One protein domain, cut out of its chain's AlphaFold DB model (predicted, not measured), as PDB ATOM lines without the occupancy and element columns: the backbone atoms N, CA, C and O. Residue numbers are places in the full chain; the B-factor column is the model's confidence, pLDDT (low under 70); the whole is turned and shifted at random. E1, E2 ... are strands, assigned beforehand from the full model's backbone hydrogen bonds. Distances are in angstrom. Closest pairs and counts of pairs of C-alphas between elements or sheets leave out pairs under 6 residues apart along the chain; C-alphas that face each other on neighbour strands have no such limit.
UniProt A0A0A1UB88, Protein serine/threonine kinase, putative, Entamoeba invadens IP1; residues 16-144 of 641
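This is residues 16 to 144 of the 641 residues of the protein "Protein serine/threonine kinase, putative" of Entamoeba invadens IP1 (UniProt A0A0A1UB88). The model is a long rod made of seven small two-stranded hairpins strung one after another, from E2 and E3 near one end through E8 and E9 in the middle to E14 and E15 near the other, with the lone short strands E1 and E16 at the two ends. The strands of E6 to E9 run across the rod, while those of E10 and E11 turn to run more along it. The printed part has 129 residues, with no named helix and 16 strands, E1 to E16 in order along the chain; each hairpin is a two-stranded antiparallel sheet of its own, and the class is all strand. The whole is only just extended, close to loose, with a radius of gyration of the C-alphas of 21.3 A, and spans 70 by 27 by 17 A.

E8, residues 76 to 80, measures 13.0 A from first to last C-alpha and begins at C-alpha 76, (-29.597, -16.631, -22.652). E9, residues 83 to 87, measures 12.7 A. Before them come E6, residues 60 to 64, and E7, residues 67 to 71, of 10.5 A and 10.9 A. Earlier still are E4, residues 46 to 48, E5, residues 53 to 55, E2, residues 31 to 35, and E3, residues 38 to 42. E1, residues 23 to 25, begins at C-alpha 23, (-46.623, -45.039, -8.523). After E9 come E10, residues 94 to 98, of 11.0 A, and E11, residues 101 to 105, of 11.5 A. E12 is residues 109 to 112, E13 residues 115 to 118, E14 residues 123 to 127 and E15 residues 130 to 134. E16, residues 139 to 141, ends at C-alpha 141, (-42.243, 13.258, -41.720).

E8 and E9 form an antiparallel hairpin at 145 degrees, with N 78 and O 85 2.8 A apart, within hydrogen-bond range. The closest C-alphas of E7 and E9 are those of Gly 67 and Ser 84, 4.4 A apart. The hairpin of E6 and E7 has N 61 and O 70 within hydrogen-bond range at 2.8 A. The closest C-alphas of E4 and E6 are those of Tyr 47 and Asp 64, at 5.3 A, while E5 and E6 are near each other. In the hairpin of E4 and E5, N 47 and O 54 are 2.9 A apart. The closest C-alphas of E3 and E4, those of Cys 42 and Asn 48, are 6.0 A apart. E2 and E3 form a hairpin with N 35 and O 38 at 2.8 A. E1 pairs with no named strand and is apart from E2, but residues 16 to 17 pair antiparallel with residues 23 to 24 of E1. The closest C-alphas of E8 and E11 are those of Tyr 77 and Ile 101, 5.2 A apart. In the hairpin of E10 and E11, N 98 and O 101 are 2.8 A apart. The closest C-alphas of E11 and E13 are those of Cys 105 and Cys 116, at 5.6 A. E12 and E13 form a hairpin with N 110 and O 117 at 2.9 A. The closest C-alphas of E12 and E14, those of Tyr 110 and Ile 127, are 6.1 A apart. In the hairpin of E14 and E15, N 124 and O 133 are 2.7 A apart. E16 pairs with no named strand; its closest C-alpha to E15 is Leu 140, 6.1 A from Cys 134.

The two C-alphas farthest apart are those of Asn 36 and Gly 137, at 70.4 A. The printed part has no cut and no long link; the link from E9 to E10 is short, and the others are tight. The mean pLDDT of the printed part is 77.0, and 18 residues are under 70, among them residues 26 to 29 and residues 136 to 140.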
ATOM      1  N   VAL A  16     -45.124 -41.761  -5.116       78.94
ATOM      2  CA  VAL A  16     -45.614 -40.533  -5.754       78.94
ATOM      3  C   VAL A  16     -46.069 -40.879  -7.165       78.94
ATOM      4  O   VAL A  16     -45.466 -41.740  -7.811       78.94
ATOM      5  N   LEU A  17     -47.124 -40.225  -7.647       77.88
ATOM      6  CA  LEU A  17     -47.535 -40.345  -9.043       77.88
ATOM      7  C   LEU A  17     -46.511 -39.656  -9.960       77.88
ATOM      8  O   LEU A  17     -46.322 -38.442  -9.879       77.88
ATOM      9  N   ASP A  18     -45.886 -40.413 -10.863       73.62
ATOM     10  CA  ASP A  18     -45.084 -39.844 -11.951       73.62
ATOM     11  C   ASP A  18     -45.970 -39.178 -13.017       73.62
ATOM     12  O   ASP A  18     -47.204 -39.270 -13.007       73.62
ATOM     13  N   ILE A  19     -45.344 -38.513 -13.991       68.50
ATOM     14  CA  ILE A  19     -46.031 -37.862 -15.121       68.50
ATOM     15  C   ILE A  19     -46.959 -38.801 -15.908       68.50
ATOM     16  O   ILE A  19     -47.959 -38.338 -16.453       68.50
ATOM     17  N   ASN A  20     -46.708 -40.112 -15.874       74.19
ATOM     18  CA  ASN A  20     -47.461 -41.149 -16.579       74.19
ATOM     19  C   ASN A  20     -48.549 -41.814 -15.717       74.19
ATOM     20  O   ASN A  20     -49.152 -42.792 -16.154       74.19
ATOM     21  N   ASN A  21     -48.826 -41.281 -14.521       73.38
ATOM     22  CA  ASN A  21     -49.775 -41.834 -13.547       73.38
ATOM     23  C   ASN A  21     -49.370 -43.227 -13.028       73.38
ATOM     24  O   ASN A  21     -50.234 -44.054 -12.735       73.38
ATOM     25  N   ASN A  22     -48.068 -43.486 -12.891       79.31
ATOM     26  CA  ASN A  22     -47.534 -44.664 -12.209       79.31
ATOM     27  C   ASN A  22     -47.029 -44.293 -10.814       79.31
ATOM     28  O   ASN A  22     -46.458 -43.225 -10.610       79.31
ATOM     29  N   CYS A  23     -47.183 -45.206  -9.858       80.44
ATOM     30  CA  CYS A  23     -46.623 -45.039  -8.523       80.44
ATOM     31  C   CYS A  23     -45.141 -45.401  -8.513       80.44
ATOM     32  O   CYS A  23     -44.775 -46.568  -8.670       80.44
ATOM     33  N   VAL A  24     -44.294 -44.406  -8.280       77.19
ATOM     34  CA  VAL A  24     -42.833 -44.544  -8.226       77.19
ATOM     35  C   VAL A  24     -42.301 -44.020  -6.893       77.19
ATOM     36  O   VAL A  24     -42.997 -43.310  -6.170       77.19
ATOM     37  N   THR A  25     -41.086 -44.403  -6.512       73.69
ATOM     38  CA  THR A  25     -40.500 -43.960  -5.238       73.69
ATOM     39  C   THR A  25     -40.036 -42.504  -5.324       73.69
ATOM     40  O   THR A  25     -39.648 -42.033  -6.393       73.69
ATOM     41  N   ASN A  26     -40.030 -41.793  -4.190       62.88
ATOM     42  CA  ASN A  26     -39.732 -40.353  -4.131       62.88
ATOM     43  C   ASN A  26     -38.423 -39.958  -4.860       62.88
ATOM     44  O   ASN A  26     -38.387 -38.986  -5.615       62.88
ATOM     45  N   ASN A  27     -37.382 -40.796  -4.748       63.16
ATOM     46  CA  ASN A  27     -36.077 -40.603  -5.397       63.16
ATOM     47  C   ASN A  27     -36.129 -40.533  -6.935       63.16
ATOM     48  O   ASN A  27     -35.167 -40.079  -7.550       63.16
ATOM     49  N   GLN A  28     -37.211 -40.994  -7.568       62.06
ATOM     50  CA  GLN A  28     -37.368 -40.974  -9.025       62.06
ATOM     51  C   GLN A  28     -38.138 -39.746  -9.535       62.06
ATOM     52  O   GLN A  28     -38.152 -39.511 -10.739       62.06
ATOM     53  N   THR A  29     -38.746 -38.950  -8.647       65.00
ATOM     54  CA  THR A  29     -39.711 -37.896  -9.029       65.00
ATOM     55  C   THR A  29     -39.238 -36.466  -8.812       65.00
ATOM     56  O   THR A  29     -40.030 -35.559  -9.014       65.00
ATOM     57  N   GLN A  30     -37.978 -36.238  -8.409       73.44
ATOM     58  CA  GLN A  30     -37.427 -34.892  -8.126       73.44
ATOM     59  C   GLN A  30     -38.258 -34.074  -7.106       73.44
ATOM     60  O   GLN A  30     -38.092 -32.862  -6.974       73.44
ATOM     61  N   CYS A  31     -39.142 -34.755  -6.376       73.25
ATOM     62  CA  CYS A  31     -40.079 -34.203  -5.419       73.25
ATOM     63  C   CYS A  31     -39.444 -34.151  -4.027       73.25
ATOM     64  O   CYS A  31     -38.892 -35.141  -3.548       73.25
ATOM     65  N   GLU A  32     -39.527 -33.002  -3.366       76.44
ATOM     66  CA  GLU A  32     -39.033 -32.823  -1.998       76.44
ATOM     67  C   GLU A  32     -40.128 -33.104  -0.968       76.44
ATOM     68  O   GLU A  32     -39.864 -33.721   0.063       76.44
ATOM     69  N   VAL A  33     -41.369 -32.697  -1.259       71.44
ATOM     70  CA  VAL A  33     -42.498 -32.820  -0.326       71.44
ATOM     71  C   VAL A  33     -43.709 -33.419  -1.037       71.44
ATOM     72  O   VAL A  33     -44.161 -32.892  -2.052       71.44
ATOM     73  N   VAL A  34     -44.261 -34.499  -0.477       72.19
ATOM     74  CA  VAL A  34     -45.388 -35.267  -1.036       72.19
ATOM     75  C   VAL A  34     -46.602 -35.162  -0.115       72.19
ATOM     76  O   VAL A  34     -46.485 -35.384   1.089       72.19
ATOM     77  N   LEU A  35     -47.778 -34.903  -0.687       70.12
ATOM     78  CA  LEU A  35     -49.065 -34.890   0.003       70.12
ATOM     79  C   LEU A  35     -50.120 -35.636  -0.831       70.12
ATOM     80  O   LEU A  35     -50.333 -35.314  -1.995       70.12
ATOM     81  N   ASN A  36     -50.802 -36.624  -0.238       71.06
ATOM     82  CA  ASN A  36     -51.874 -37.404  -0.884       71.06
ATOM     83  C   ASN A  36     -51.490 -37.964  -2.270       71.06
ATOM     84  O   ASN A  36     -52.233 -37.811  -3.233       71.06
ATOM     85  N   SER A  37     -50.304 -38.575  -2.376       75.19
ATOM     86  CA  SER A  37     -49.734 -39.128  -3.623       75.19
ATOM     87  C   SER A  37     -49.332 -38.105  -4.699       75.19
ATOM     88  O   SER A  37     -48.790 -38.507  -5.731       75.19
ATOM     89  N   PHE A  38     -49.515 -36.806  -4.444       74.00
ATOM     90  CA  PHE A  38     -49.080 -35.704  -5.301       74.00
ATOM     91  C   PHE A  38     -47.885 -34.976  -4.688       74.00
ATOM     92  O   PHE A  38     -47.789 -34.790  -3.477       74.00
ATOM     93  N   CYS A  39     -46.963 -34.532  -5.527       74.19
ATOM     94  CA  CYS A  39     -45.887 -33.663  -5.103       74.19
ATOM     95  C   CYS A  39     -46.386 -32.234  -4.860       74.19
ATOM     96  O   CYS A  39     -47.036 -31.647  -5.722       74.19
ATOM     97  N   VAL A  40     -46.051 -31.650  -3.712       76.50
ATOM     98  CA  VAL A  40     -46.365 -30.254  -3.364       76.50
ATOM     99  C   VAL A  40     -45.148 -29.332  -3.457       76.50
ATOM    100  O   VAL A  40     -45.329 -28.164  -3.788       76.50
ATOM    101  N   SER A  41     -43.922 -29.842  -3.282       71.12
ATOM    102  CA  SER A  41     -42.685 -29.068  -3.483       71.12
ATOM    103  C   SER A  41     -41.649 -29.859  -4.271       71.12
ATOM    104  O   SER A  41     -41.404 -31.026  -3.970       71.12
ATOM    105  N   CYS A  42     -41.033 -29.203  -5.247       76.75
ATOM    106  CA  CYS A  42     -40.053 -29.764  -6.169       76.75
ATOM    107  C   CYS A  42     -38.655 -29.235  -5.853       76.75
ATOM    108  O   CYS A  42     -38.524 -28.160  -5.271       76.75
ATOM    109  N   ASN A  43     -37.616 -29.975  -6.236       76.62
ATOM    110  CA  ASN A  43     -36.243 -29.521  -6.027       76.62
ATOM    111  C   ASN A  43     -35.888 -28.286  -6.872       76.62
ATOM    112  O   ASN A  43     -36.592 -27.938  -7.816       76.62
ATOM    113  N   SER A  44     -34.749 -27.650  -6.582       66.31
ATOM    114  CA  SER A  44     -34.330 -26.384  -7.215       66.31
ATOM    115  C   SER A  44     -34.268 -26.392  -8.752       66.31
ATOM    116  O   SER A  44     -34.274 -25.327  -9.361       66.31
ATOM    117  N   ASN A  45     -34.201 -27.573  -9.379       70.44
ATOM    118  CA  ASN A  45     -34.108 -27.748 -10.831       70.44
ATOM    119  C   ASN A  45     -35.397 -28.341 -11.435       70.44
ATOM    120  O   ASN A  45     -35.360 -28.885 -12.543       70.44
ATOM    121  N   SER A  46     -36.525 -28.276 -10.723       73.38
ATOM    122  CA  SER A  46     -37.835 -28.722 -11.202       73.38
ATOM    123  C   SER A  46     -38.963 -27.826 -10.686       73.38
ATOM    124  O   SER A  46     -38.800 -27.086  -9.718       73.38
ATOM    125  N   TYR A  47     -40.116 -27.867 -11.350       75.31
ATOM    126  CA  TYR A  47     -41.292 -27.075 -10.986       75.31
ATOM    127  C   TYR A  47     -42.523 -27.962 -10.822       75.31
ATOM    128  O   TYR A  47     -42.637 -29.029 -11.426       75.31
ATOM    129  N   ASN A  48     -43.463 -27.508  -9.993       72.94
ATOM    130  CA  ASN A  48     -44.693 -28.242  -9.734       72.94
ATOM    131  C   ASN A  48     -45.706 -28.026 -10.867       72.94
ATOM    132  O   ASN A  48     -46.272 -26.943 -11.020       72.94
ATOM    133  N   ASN A  49     -45.968 -29.080 -11.629       71.94
ATOM    134  CA  ASN A  49     -46.997 -29.148 -12.650       71.94
ATOM    135  C   ASN A  49     -48.169 -30.011 -12.159       71.94
ATOM    136  O   ASN A  49     -48.199 -31.229 -12.340       71.94
ATOM    137  N   LYS A  50     -49.154 -29.367 -11.518       69.56
ATOM    138  CA  LYS A  50     -50.407 -29.998 -11.050       69.56
ATOM    139  C   LYS A  50     -50.183 -31.225 -10.154       69.56
ATOM    140  O   LYS A  50     -50.851 -32.247 -10.313       69.56
ATOM    141  N   GLY A  51     -49.265 -31.118  -9.199       65.06
ATOM    142  CA  GLY A  51     -48.999 -32.184  -8.237       65.06
ATOM    143  C   GLY A  51     -47.884 -33.145  -8.656       65.06
ATOM    144  O   GLY A  51     -47.793 -34.236  -8.100       65.06
ATOM    145  N   LYS A  52     -47.065 -32.791  -9.652       75.75
ATOM    146  CA  LYS A  52     -45.944 -33.597 -10.167       75.75
ATOM    147  C   LYS A  52     -44.772 -32.683 -10.509       75.75
ATOM    148  O   LYS A  52     -45.010 -31.564 -10.942       75.75
ATOM    149  N   CYS A  53     -43.533 -33.129 -10.315       76.12
ATOM    150  CA  CYS A  53     -42.366 -32.306 -10.634       76.12
ATOM    151  C   CYS A  53     -41.838 -32.597 -12.029       76.12
ATOM    152  O   CYS A  53     -41.364 -33.703 -12.296       76.12
ATOM    153  N   ASP A  54     -41.861 -31.574 -12.875       76.06
ATOM    154  CA  ASP A  54     -41.223 -31.598 -14.185       76.06
ATOM    155  C   ASP A  54     -39.867 -30.890 -14.097       76.06
ATOM    156  O   ASP A  54     -39.731 -29.840 -13.468       76.06
ATOM    157  N   LEU A  55     -38.837 -31.479 -14.706       78.19
ATOM    158  CA  LEU A  55     -37.494 -30.898 -14.742       78.19
ATOM    159  C   LEU A  55     -37.490 -29.587 -15.535       78.19
ATOM    160  O   LEU A  55     -38.099 -29.492 -16.604       78.19
ATOM    161  N   CYS A  56     -36.742 -28.602 -15.039       78.00
ATOM    162  CA  CYS A  56     -36.446 -27.404 -15.809       78.00
ATOM    163  C   CYS A  56     -35.697 -27.777 -17.097       78.00
ATOM    164  O   CYS A  56     -34.896 -28.716 -17.130       78.00
ATOM    165  N   THR A  57     -35.927 -27.011 -18.162       78.69
ATOM    166  CA  THR A  57     -35.213 -27.182 -19.433       78.69
ATOM    167  C   THR A  57     -33.707 -26.965 -19.257       78.69
ATOM    168  O   THR A  57     -33.280 -26.207 -18.385       78.69
ATOM    169  N   GLU A  58     -32.888 -27.597 -20.100       79.56
ATOM    170  CA  GLU A  58     -31.425 -27.472 -20.051       79.56
ATOM    171  C   GLU A  58     -30.971 -25.998 -20.027       79.56
ATOM    172  O   GLU A  58     -31.527 -25.154 -20.725       79.56
ATOM    173  N   GLY A  59     -29.979 -25.676 -19.186       74.31
ATOM    174  CA  GLY A  59     -29.456 -24.311 -19.046       74.31
ATOM    175  C   GLY A  59     -30.284 -23.373 -18.168       74.31
ATOM    176  O   GLY A  59     -29.888 -22.226 -17.949       74.31
ATOM    177  N   CYS A  60     -31.409 -23.849 -17.642       81.12
ATOM    178  CA  CYS A  60     -32.242 -23.111 -16.709       81.12
ATOM    179  C   CYS A  60     -31.751 -23.263 -15.260       81.12
ATOM    180  O   CYS A  60     -31.474 -24.373 -14.806       81.12
ATOM    181  N   LEU A  61     -31.631 -22.149 -14.535       80.00
ATOM    182  CA  LEU A  61     -31.254 -22.127 -13.117       80.00
ATOM    183  C   LEU A  61     -32.482 -22.229 -12.198       80.00
ATOM    184  O   LEU A  61     -32.392 -22.840 -11.141       80.00
ATOM    185  N   SER A  62     -33.612 -21.647 -12.602       74.31
ATOM    186  CA  SER A  62     -34.896 -21.733 -11.894       74.31
ATOM    187  C   SER A  62     -36.051 -21.656 -12.888       74.31
ATOM    188  O   SER A  62     -35.994 -20.845 -13.810       74.31
ATOM    189  N   CYS A  63     -37.114 -22.440 -12.712       75.50
ATOM    190  CA  CYS A  63     -38.276 -22.445 -13.609       75.50
ATOM    191  C   CYS A  63     -39.610 -22.513 -12.851       75.50
ATOM    192  O   CYS A  63     -39.651 -22.908 -11.688       75.50
ATOM    193  N   ASP A  64     -40.689 -22.117 -13.521       77.44
ATOM    194  CA  ASP A  64     -42.071 -22.252 -13.064       77.44
ATOM    195  C   ASP A  64     -42.945 -22.933 -14.137       77.44
ATOM    196  O   ASP A  64     -42.444 -23.434 -15.148       77.44
ATOM    197  N   SER A  65     -44.269 -22.953 -13.934       70.81
ATOM    198  CA  SER A  65     -45.225 -23.557 -14.872       70.81
ATOM    199  C   SER A  65     -45.287 -22.899 -16.255       70.81
ATOM    200  O   SER A  65     -45.954 -23.431 -17.143       70.81
ATOM    201  N   PHE A  66     -44.636 -21.752 -16.438       69.75
ATOM    202  CA  PHE A  66     -44.558 -20.997 -17.687       69.75
ATOM    203  C   PHE A  66     -43.158 -21.064 -18.324       69.75
ATOM    204  O   PHE A  66     -42.952 -20.524 -19.411       69.75
ATOM    205  N   GLY A  67     -42.217 -21.783 -17.704       74.69
ATOM    206  CA  GLY A  67     -40.887 -22.051 -18.238       74.69
ATOM    207  C   GLY A  67     -39.763 -21.522 -17.350       74.69
ATOM    208  O   GLY A  67     -39.903 -21.341 -16.143       74.69
ATOM    209  N   CYS A  68     -38.589 -21.319 -17.937       78.88
ATOM    210  CA  CYS A  68     -37.423 -20.833 -17.222       78.88
ATOM    211  C   CYS A  68     -37.548 -19.365 -16.787       78.88
ATOM    212  O   CYS A  68     -37.891 -18.499 -17.583       78.88
ATOM    213  N   THR A  69     -37.205 -19.062 -15.539       78.00
ATOM    214  CA  THR A  69     -37.243 -17.705 -14.964       78.00
ATOM    215  C   THR A  69     -35.856 -17.073 -14.852       78.00
ATOM    216  O   THR A  69     -35.740 -15.850 -14.844       78.00
ATOM    217  N   SER A  70     -34.789 -17.877 -14.800       77.56
ATOM    218  CA  SER A  70     -33.410 -17.383 -14.832       77.56
ATOM    219  C   SER A  70     -32.459 -18.381 -15.492       77.56
ATOM    220  O   SER A  70     -32.574 -19.592 -15.288       77.56
ATOM    221  N   CYS A  71     -31.507 -17.885 -16.286       82.38
ATOM    222  CA  CYS A  71     -30.560 -18.738 -16.998       82.38
ATOM    223  C   CYS A  71     -29.262 -18.939 -16.214       82.38
ATOM    224  O   CYS A  71     -28.776 -18.047 -15.513       82.38
ATOM    225  N   GLN A  72     -28.668 -20.122 -16.370       82.94
ATOM    226  CA  GLN A  72     -27.317 -20.397 -15.897       82.94
ATOM    227  C   GLN A  72     -26.290 -19.544 -16.654       82.94
ATOM    228  O   GLN A  72     -26.564 -18.966 -17.707       82.94
ATOM    229  N   LYS A  73     -25.070 -19.472 -16.118       78.44
ATOM    230  CA  LYS A  73     -23.966 -18.766 -16.771       78.44
ATOM    231  C   LYS A  73     -23.748 -19.322 -18.189       78.44
ATOM    232  O   LYS A  73     -23.729 -20.534 -18.370       78.44
ATOM    233  N   ASP A  74     -23.586 -18.420 -19.156       80.50
ATOM    234  CA  ASP A  74     -23.423 -18.703 -20.594       80.50
ATOM    235  C   ASP A  74     -24.686 -19.228 -21.316       80.50
ATOM    236  O   ASP A  74     -24.602 -19.690 -22.455       80.50
ATOM    237  N   TYR A  75     -25.860 -19.096 -20.685       84.25
ATOM    238  CA  TYR A  75     -27.168 -19.277 -21.315       84.25
ATOM    239  C   TYR A  75     -27.969 -17.967 -21.336       84.25
ATOM    240  O   TYR A  75     -27.830 -17.111 -20.460       84.25
ATOM    241  N   TYR A  76     -28.833 -17.831 -22.338       83.75
ATOM    242  CA  TYR A  76     -29.597 -16.631 -22.652       83.75
ATOM    243  C   TYR A  76     -31.086 -16.943 -22.753       83.75
ATOM    244  O   TYR A  76     -31.477 -18.025 -23.192       83.75
ATOM    245  N   TYR A  77     -31.902 -15.984 -22.333       83.06
ATOM    246  CA  TYR A  77     -33.346 -16.120 -22.202       83.06
ATOM    247  C   TYR A  77     -34.043 -15.992 -23.561       83.06
ATOM    248  O   TYR A  77     -33.897 -14.978 -24.242       83.06
ATOM    249  N   HIS A  78     -34.832 -16.995 -23.937       78.31
ATOM    250  CA  HIS A  78     -35.652 -17.002 -25.149       78.31
ATOM    251  C   HIS A  78     -37.083 -17.412 -24.824       78.31
ATOM    252  O   HIS A  78     -37.313 -18.392 -24.114       78.31
ATOM    253  N   THR A  79     -38.052 -16.699 -25.389       74.50
ATOM    254  CA  THR A  79     -39.479 -16.996 -25.222       74.50
ATOM    255  C   THR A  79     -40.045 -17.500 -26.544       74.50
ATOM    256  O   THR A  79     -39.981 -16.790 -27.547       74.50
ATOM    257  N   PHE A  80     -40.613 -18.704 -26.555       70.44
ATOM    258  CA  PHE A  80     -41.268 -19.282 -27.731       70.44
ATOM    259  C   PHE A  80     -42.661 -19.780 -27.339       70.44
ATOM    260  O   PHE A  80     -42.800 -20.512 -26.366       70.44
ATOM    261  N   GLU A  81     -43.703 -19.343 -28.055       68.69
ATOM    262  CA  GLU A  81     -45.101 -19.757 -27.816       68.69
ATOM    263  C   GLU A  81     -45.575 -19.629 -26.349       68.69
ATOM    264  O   GLU A  81     -46.390 -20.412 -25.867       68.69
ATOM    265  N   SER A  82     -45.127 -18.583 -25.644       64.31
ATOM    266  CA  SER A  82     -45.428 -18.317 -24.219       64.31
ATOM    267  C   SER A  82     -44.739 -19.251 -23.213       64.31
ATOM    268  O   SER A  82     -45.104 -19.235 -22.040       64.31
ATOM    269  N   ILE A  83     -43.738 -20.022 -23.649       68.50
ATOM    270  CA  ILE A  83     -42.862 -20.818 -22.783       68.50
ATOM    271  C   ILE A  83     -41.460 -20.207 -22.810       68.50
ATOM    272  O   ILE A  83     -40.886 -19.972 -23.879       68.50
ATOM    273  N   SER A  84     -40.897 -19.936 -21.635       77.12
ATOM    274  CA  SER A  84     -39.540 -19.406 -21.503       77.12
ATOM    275  C   SER A  84     -38.496 -20.521 -21.415       77.12
ATOM    276  O   SER A  84     -38.665 -21.522 -20.721       77.12
ATOM    277  N   THR A  85     -37.385 -20.363 -22.133       82.06
ATOM    278  CA  THR A  85     -36.288 -21.336 -22.204       82.06
ATOM    279  C   THR A  85     -34.939 -20.630 -22.190       82.06
ATOM    280  O   THR A  85     -34.835 -19.449 -22.519       82.06
ATOM    281  N   CYS A  86     -33.892 -21.353 -21.802       84.81
ATOM    282  CA  CYS A  86     -32.527 -20.850 -21.812       84.81
ATOM    283  C   CYS A  86     -31.721 -21.594 -22.870       84.81
ATOM    284  O   CYS A  86     -31.624 -22.817 -22.836       84.81
ATOM    285  N   THR A  87     -31.125 -20.867 -23.811       83.12
ATOM    286  CA  THR A  87     -30.302 -21.454 -24.878       83.12
ATOM    287  C   THR A  87     -28.898 -20.863 -24.833       83.12
ATOM    288  O   THR A  87     -28.674 -19.806 -24.252       83.12
ATOM    289  N   LYS A  88     -27.913 -21.527 -25.439       83.81
ATOM    290  CA  LYS A  88     -26.546 -20.977 -25.535       83.81
ATOM    291  C   LYS A  88     -26.416 -19.877 -26.590       83.81
ATOM    292  O   LYS A  88     -25.339 -19.306 -26.746       83.81
ATOM    293  N   GLU A  89     -27.484 -19.592 -27.331       83.25
ATOM    294  CA  GLU A  89     -27.472 -18.584 -28.382       83.25
ATOM    295  C   GLU A  89     -27.770 -17.199 -27.789       83.25
ATOM    296  O   GLU A  89     -28.856 -16.993 -27.243       83.25
ATOM    297  N   PRO A  90     -26.839 -16.231 -27.877       82.44
ATOM    298  CA  PRO A  90     -27.073 -14.880 -27.383       82.44
ATOM    299  C   PRO A  90     -28.188 -14.176 -28.160       82.44
ATOM    300  O   PRO A  90     -28.352 -14.368 -29.367       82.44
ATOM    301  N   ILE A  91     -28.924 -13.303 -27.472       84.12
ATOM    302  CA  ILE A  91     -29.966 -12.469 -28.079       84.12
ATOM    303  C   ILE A  91     -29.305 -11.513 -29.078       84.12
ATOM    304  O   ILE A  91     -28.453 -10.686 -28.737       84.12
ATOM    305  N   THR A  92     -29.690 -11.636 -30.346       87.38
ATOM    306  CA  THR A  92     -29.099 -10.839 -31.423       87.38
ATOM    307  C   THR A  92     -29.297  -9.344 -31.181       87.38
ATOM    308  O   THR A  92     -30.375  -8.888 -30.811       87.38
ATOM    309  N   ASN A  93     -28.234  -8.566 -31.395       86.69
ATOM    310  CA  ASN A  93     -28.210  -7.110 -31.208       86.69
ATOM    311  C   ASN A  93     -28.489  -6.621 -29.779       86.69
ATOM    312  O   ASN A  93     -28.749  -5.434 -29.586       86.69
ATOM    313  N   CYS A  94     -28.382  -7.497 -28.781       86.75
ATOM    314  CA  CYS A  94     -28.340  -7.087 -27.389       86.75
ATOM    315  C   CYS A  94     -26.960  -6.522 -27.025       86.75
ATOM    316  O   CYS A  94     -25.926  -7.101 -27.360       86.75
ATOM    317  N   ASN A  95     -26.958  -5.405 -26.309       87.88
ATOM    318  CA  ASN A  95     -25.768  -4.715 -25.829       87.88
ATOM    319  C   ASN A  95     -25.392  -5.142 -24.395       87.88
ATOM    320  O   ASN A  95     -24.213  -5.313 -24.093       87.88
ATOM    321  N   THR A  96     -26.373  -5.353 -23.505       84.75
ATOM    322  CA  THR A  96     -26.121  -5.735 -22.098       84.75
ATOM    323  C   THR A  96     -27.051  -6.836 -21.595       84.75
ATOM    324  O   THR A  96     -28.259  -6.789 -21.823       84.75
ATOM    325  N   TYR A  97     -26.504  -7.779 -20.817       82.44
ATOM    326  CA  TYR A  97     -27.235  -8.918 -20.244       82.44
ATOM    327  C   TYR A  97     -27.250  -8.906 -18.712       82.44
ATOM    328  O   TYR A  97     -26.276  -8.493 -18.083       82.44
ATOM    329  N   ASN A  98     -28.322  -9.436 -18.120       79.56
ATOM    330  CA  ASN A  98     -28.440  -9.717 -16.690       79.56
ATOM    331  C   ASN A  98     -29.064 -11.110 -16.478       79.56
ATOM    332  O   ASN A  98     -30.187 -11.334 -16.912       79.56
ATOM    333  N   PHE A  99     -28.337 -12.051 -15.860       77.00
ATOM    334  CA  PHE A  99     -28.756 -13.461 -15.683       77.00
ATOM    335  C   PHE A  99     -29.331 -14.124 -16.958       77.00
ATOM    336  O   PHE A  99     -30.311 -14.864 -16.913       77.00
ATOM    337  N   GLY A 100     -28.726 -13.820 -18.114       77.50
ATOM    338  CA  GLY A 100     -29.150 -14.308 -19.433       77.50
ATOM    339  C   GLY A 100     -30.235 -13.473 -20.127       77.50
ATOM    340  O   GLY A 100     -30.505 -13.702 -21.302       77.50
ATOM    341  N   ILE A 101     -30.819 -12.474 -19.462       81.88
ATOM    342  CA  ILE A 101     -31.887 -11.606 -19.992       81.88
ATOM    343  C   ILE A 101     -31.285 -10.336 -20.615       81.88
ATOM    344  O   ILE A 101     -30.422  -9.700 -20.004       81.88
ATOM    345  N   CYS A 102     -31.737  -9.932 -21.808       84.56
ATOM    346  CA  CYS A 102     -31.283  -8.685 -22.432       84.56
ATOM    347  C   CYS A 102     -31.892  -7.447 -21.758       84.56
ATOM    348  O   CYS A 102     -33.099  -7.373 -21.531       84.56
ATOM    349  N   THR A 103     -31.056  -6.444 -21.483       86.69
ATOM    350  CA  THR A 103     -31.447  -5.201 -20.789       86.69
ATOM    351  C   THR A 103     -31.242  -3.933 -21.622       86.69
ATOM    352  O   THR A 103     -31.820  -2.899 -21.299       86.69
ATOM    353  N   SER A 104     -30.455  -3.982 -22.702       84.75
ATOM    354  CA  SER A 104     -30.336  -2.880 -23.670       84.75
ATOM    355  C   SER A 104     -29.926  -3.392 -25.053       84.75
ATOM    356  O   SER A 104     -29.269  -4.425 -25.145       84.75
ATOM    357  N   CYS A 105     -30.295  -2.673 -26.119       86.38
ATOM    358  CA  CYS A 105     -30.067  -3.059 -27.518       86.38
ATOM    359  C   CYS A 105     -29.061  -2.143 -28.232       86.38
ATOM    360  O   CYS A 105     -28.862  -0.994 -27.838       86.38
ATOM    361  N   ASN A 106     -28.446  -2.649 -29.300       85.88
ATOM    362  CA  ASN A 106     -27.561  -1.888 -30.185       85.88
ATOM    363  C   ASN A 106     -28.333  -0.832 -31.001       85.88
ATOM    364  O   ASN A 106     -29.540  -0.944 -31.211       85.88
ATOM    365  N   PHE A 107     -27.621   0.180 -31.515       79.94
ATOM    366  CA  PHE A 107     -28.195   1.225 -32.376       79.94
ATOM    367  C   PHE A 107     -28.985   0.641 -33.562       79.94
ATOM    368  O   PHE A 107     -28.536  -0.301 -34.214       79.94
ATOM    369  N   GLY A 108     -30.155   1.221 -33.851       80.81
ATOM    370  CA  GLY A 108     -31.099   0.717 -34.856       80.81
ATOM    371  C   GLY A 108     -32.048  -0.382 -34.359       80.81
ATOM    372  O   GLY A 108     -32.818  -0.910 -35.163       80.81
ATOM    373  N   TYR A 109     -32.017  -0.721 -33.065       86.44
ATOM    374  CA  TYR A 109     -32.914  -1.682 -32.421       86.44
ATOM    375  C   TYR A 109     -33.502  -1.103 -31.126       86.44
ATOM    376  O   TYR A 109     -32.851  -0.312 -30.442       86.44
ATOM    377  N   TYR A 110     -34.715  -1.522 -30.765       85.88
ATOM    378  CA  TYR A 110     -35.368  -1.185 -29.496       85.88
ATOM    379  C   TYR A 110     -35.710  -2.453 -28.704       85.88
ATOM    380  O   TYR A 110     -35.860  -3.532 -29.277       85.88
ATOM    381  N   LEU A 111     -35.805  -2.326 -27.379       84.12
ATOM    382  CA  LEU A 111     -36.089  -3.446 -26.482       84.12
ATOM    383  C   LEU A 111     -37.605  -3.671 -26.378       84.12
ATOM    384  O   LEU A 111     -38.333  -2.757 -25.990       84.12
ATOM    385  N   SER A 112     -38.062  -4.884 -26.680       82.75
ATOM    386  CA  SER A 112     -39.448  -5.334 -26.486       82.75
ATOM    387  C   SER A 112     -39.424  -6.766 -25.969       82.75
ATOM    388  O   SER A 112     -38.757  -7.596 -26.569       82.75
ATOM    389  N   ASP A 113     -40.098  -7.060 -24.855       76.81
ATOM    390  CA  ASP A 113     -40.173  -8.411 -24.262       76.81
ATOM    391  C   ASP A 113     -38.812  -9.126 -24.141       76.81
ATOM    392  O   ASP A 113     -38.662 -10.305 -24.456       76.81
ATOM    393  N   PHE A 114     -37.796  -8.375 -23.701       79.81
ATOM    394  CA  PHE A 114     -36.406  -8.821 -23.547       79.81
ATOM    395  C   PHE A 114     -35.683  -9.212 -24.849       79.81
ATOM    396  O   PHE A 114     -34.554  -9.692 -24.781       79.81
ATOM    397  N   ILE A 115     -36.264  -8.960 -26.025       82.50
ATOM    398  CA  ILE A 115     -35.605  -9.112 -27.328       82.50
ATOM    399  C   ILE A 115     -35.378  -7.755 -28.000       82.50
ATOM    400  O   ILE A 115     -36.086  -6.777 -27.757       82.50
ATOM    401  N   CYS A 116     -34.361  -7.688 -28.857       86.56
ATOM    402  CA  CYS A 116     -34.029  -6.484 -29.608       86.56
ATOM    403  C   CYS A 116     -34.684  -6.514 -30.987       86.56
ATOM    404  O   CYS A 116     -34.287  -7.286 -31.862       86.56
ATOM    405  N   VAL A 117     -35.675  -5.649 -31.190       86.19
ATOM    406  CA  VAL A 117     -36.444  -5.549 -32.435       86.19
ATOM    407  C   VAL A 117     -35.893  -4.413 -33.290       86.19
ATOM    408  O   VAL A 117     -35.597  -3.331 -32.788       86.19
ATOM    409  N   ARG A 118     -35.711  -4.662 -34.589       85.00
ATOM    410  CA  ARG A 118     -35.106  -3.702 -35.521       85.00
ATOM    411  C   ARG A 118     -36.065  -2.552 -35.835       85.00
ATOM    412  O   ARG A 118     -37.243  -2.783 -36.093       85.00
ATOM    413  N   CYS A 119     -35.537  -1.333 -35.888       82.56
ATOM    414  CA  CYS A 119     -36.234  -0.170 -36.436       82.56
ATOM    415  C   CYS A 119     -36.459  -0.305 -37.955       82.56
ATOM    416  O   CYS A 119     -35.785  -1.084 -38.631       82.56
ATOM    417  N   THR A 120     -37.379   0.484 -38.523       80.44
ATOM    418  CA  THR A 120     -37.586   0.539 -39.983       80.44
ATOM    419  C   THR A 120     -36.296   0.938 -40.709       80.44
ATOM    420  O   THR A 120     -35.567   1.783 -40.203       80.44
ATOM    421  N   ASP A 121     -36.036   0.408 -41.911       76.06
ATOM    422  CA  ASP A 121     -34.745   0.550 -42.622       76.06
ATOM    423  C   ASP A 121     -34.278   1.993 -42.868       76.06
ATOM    424  O   ASP A 121     -33.094   2.238 -43.083       76.06
ATOM    425  N   THR A 122     -35.190   2.960 -42.837       78.06
ATOM    426  CA  THR A 122     -34.887   4.381 -43.028       78.06
ATOM    427  C   THR A 122     -34.680   5.136 -41.711       78.06
ATOM    428  O   THR A 122     -34.393   6.333 -41.732       78.06
ATOM    429  N   CYS A 123     -34.769   4.436 -40.576       80.69
ATOM    430  CA  CYS A 123     -34.751   4.968 -39.221       80.69
ATOM    431  C   CYS A 123     -33.550   4.478 -38.397       80.69
ATOM    432  O   CYS A 123     -33.345   3.277 -38.232       80.69
ATOM    433  N   SER A 124     -32.785   5.407 -37.826       81.19
ATOM    434  CA  SER A 124     -31.594   5.141 -37.013       81.19
ATOM    435  C   SER A 124     -31.876   4.940 -35.516       81.19
ATOM    436  O   SER A 124     -31.097   4.260 -34.848       81.19
ATOM    437  N   SER A 125     -32.981   5.468 -34.974       80.12
ATOM    438  CA  SER A 125     -33.448   5.162 -33.609       80.12
ATOM    439  C   SER A 125     -34.972   5.238 -33.512       80.12
ATOM    440  O   SER A 125     -35.585   6.103 -34.136       80.12
ATOM    441  N   CYS A 126     -35.599   4.327 -32.764       83.19
ATOM    442  CA  CYS A 126     -37.057   4.197 -32.718       83.19
ATOM    443  C   CYS A 126     -37.569   3.662 -31.373       83.19
ATOM    444  O   CYS A 126     -36.809   3.097 -30.584       83.19
ATOM    445  N   ILE A 127     -38.873   3.828 -31.142       82.25
ATOM    446  CA  ILE A 127     -39.642   3.133 -30.101       82.25
ATOM    447  C   ILE A 127     -40.862   2.541 -30.806       82.25
ATOM    448  O   ILE A 127     -41.679   3.294 -31.341       82.25
ATOM    449  N   ALA A 128     -40.980   1.211 -30.822       81.00
ATOM    450  CA  ALA A 128     -41.990   0.521 -31.627       81.00
ATOM    451  C   ALA A 128     -41.939   0.976 -33.104       81.00
ATOM    452  O   ALA A 128     -40.862   1.030 -33.697       81.00
ATOM    453  N   ASP A 129     -43.081   1.343 -33.688       76.81
ATOM    454  CA  ASP A 129     -43.188   1.791 -35.086       76.81
ATOM    455  C   ASP A 129     -42.871   3.282 -35.290       76.81
ATOM    456  O   ASP A 129     -43.008   3.805 -36.400       76.81
ATOM    457  N   TYR A 130     -42.475   3.994 -34.232       80.62
ATOM    458  CA  TYR A 130     -42.242   5.431 -34.295       80.62
ATOM    459  C   TYR A 130     -40.757   5.744 -34.464       80.62
ATOM    460  O   TYR A 130     -39.940   5.466 -33.579       80.62
ATOM    461  N   CYS A 131     -40.408   6.350 -35.600       81.38
ATOM    462  CA  CYS A 131     -39.038   6.743 -35.872       81.38
ATOM    463  C   CYS A 131     -38.678   8.052 -35.163       81.38
ATOM    464  O   CYS A 131     -39.320   9.079 -35.381       81.38
ATOM    465  N   LEU A 132     -37.623   8.025 -34.347       80.25
ATOM    466  CA  LEU A 132     -37.098   9.201 -33.655       80.25
ATOM    467  C   LEU A 132     -36.050   9.939 -34.505       80.25
ATOM    468  O   LEU A 132     -35.982  11.165 -34.462       80.25
ATOM    469  N   THR A 133     -35.252   9.220 -35.302       78.12
ATOM    470  CA  THR A 133     -34.203   9.801 -36.166       78.12
ATOM    471  C   THR A 133     -34.046   9.013 -37.476       78.12
ATOM    472  O   THR A 133     -34.039   7.791 -37.431       78.12
ATOM    473  N   CYS A 134     -33.883   9.668 -38.639       78.62
ATOM    474  CA  CYS A 134     -33.712   9.000 -39.952       78.62
ATOM    475  C   CYS A 134     -32.239   8.791 -40.351       78.62
ATOM    476  O   CYS A 134     -31.352   9.503 -39.875       78.62
ATOM    477  N   PHE A 135     -31.978   7.845 -41.259       73.94
ATOM    478  CA  PHE A 135     -30.695   7.718 -41.963       73.94
ATOM    479  C   PHE A 135     -30.538   8.782 -43.068       73.94
ATOM    480  O   PHE A 135     -31.517   9.344 -43.565       73.94
ATOM    481  N   GLU A 136     -29.293   9.059 -43.461       62.97
ATOM    482  CA  GLU A 136     -28.942  10.081 -44.456       62.97
ATOM    483  C   GLU A 136     -29.617   9.816 -45.823       62.97
ATOM    484  O   GLU A 136     -29.671   8.680 -46.291       62.97
ATOM    485  N   GLY A 137     -30.168  10.858 -46.464       61.34
ATOM    486  CA  GLY A 137     -30.922  10.741 -47.726       61.34
ATOM    487  C   GLY A 137     -32.439  10.541 -47.574       61.34
ATOM    488  O   GLY A 137     -33.155  10.578 -48.575       61.34
ATOM    489  N   TYR A 138     -32.935  10.406 -46.341       69.56
ATOM    490  CA  TYR A 138     -34.360  10.328 -46.019       69.56
ATOM    491  C   TYR A 138     -34.769  11.459 -45.069       69.56
ATOM    492  O   TYR A 138     -33.979  11.911 -44.242       69.56
ATOM    493  N   MET A 139     -36.013  11.928 -45.176       57.94
ATOM    494  CA  MET A 139     -36.529  13.029 -44.349       57.94
ATOM    495  C   MET A 139     -37.636  12.548 -43.411       57.94
ATOM    496  O   MET A 139     -38.559  11.889 -43.882       57.94
ATOM    497  N   LEU A 140     -37.546  12.898 -42.117       62.94
ATOM    498  CA  LEU A 140     -38.529  12.546 -41.084       62.94
ATOM    499  C   LEU A 140     -39.810  13.366 -41.269       62.94
ATOM    500  O   LEU A 140     -39.803  14.587 -41.121       62.94
ATOM    501  N   VAL A 141     -40.908  12.686 -41.568       72.12
ATOM    502  CA  VAL A 141     -42.243  13.258 -41.720       72.12
ATOM    503  C   VAL A 141     -43.211  12.389 -40.924       72.12
ATOM    504  O   VAL A 141     -43.389  11.215 -41.235       72.12
ATOM    505  N   ASP A 142     -43.805  12.965 -39.876       72.00
ATOM    506  CA  ASP A 142     -44.823  12.325 -39.025       72.00
ATOM    507  C   ASP A 142     -44.432  10.915 -38.526       72.00
ATOM    508  O   ASP A 142     -45.164   9.936 -38.661       72.00
ATOM    509  N   GLY A 143     -43.203  10.790 -38.013       67.50
ATOM    510  CA  GLY A 143     -42.669   9.529 -37.489       67.50
ATOM    511  C   GLY A 143     -42.195   8.513 -38.542       67.50
ATOM    512  O   GLY A 143     -41.883   7.384 -38.164       67.50
ATOM    513  N   ARG A 144     -42.113   8.873 -39.840       77.50
ATOM    514  CA  ARG A 144     -41.630   8.005 -40.946       77.50
ATOM    515  C   ARG A 144     -40.676   8.733 -41.904       77.50
ATOM    516  O   ARG A 144     -40.755   9.947 -42.032       77.50
TER     517      ARG A 144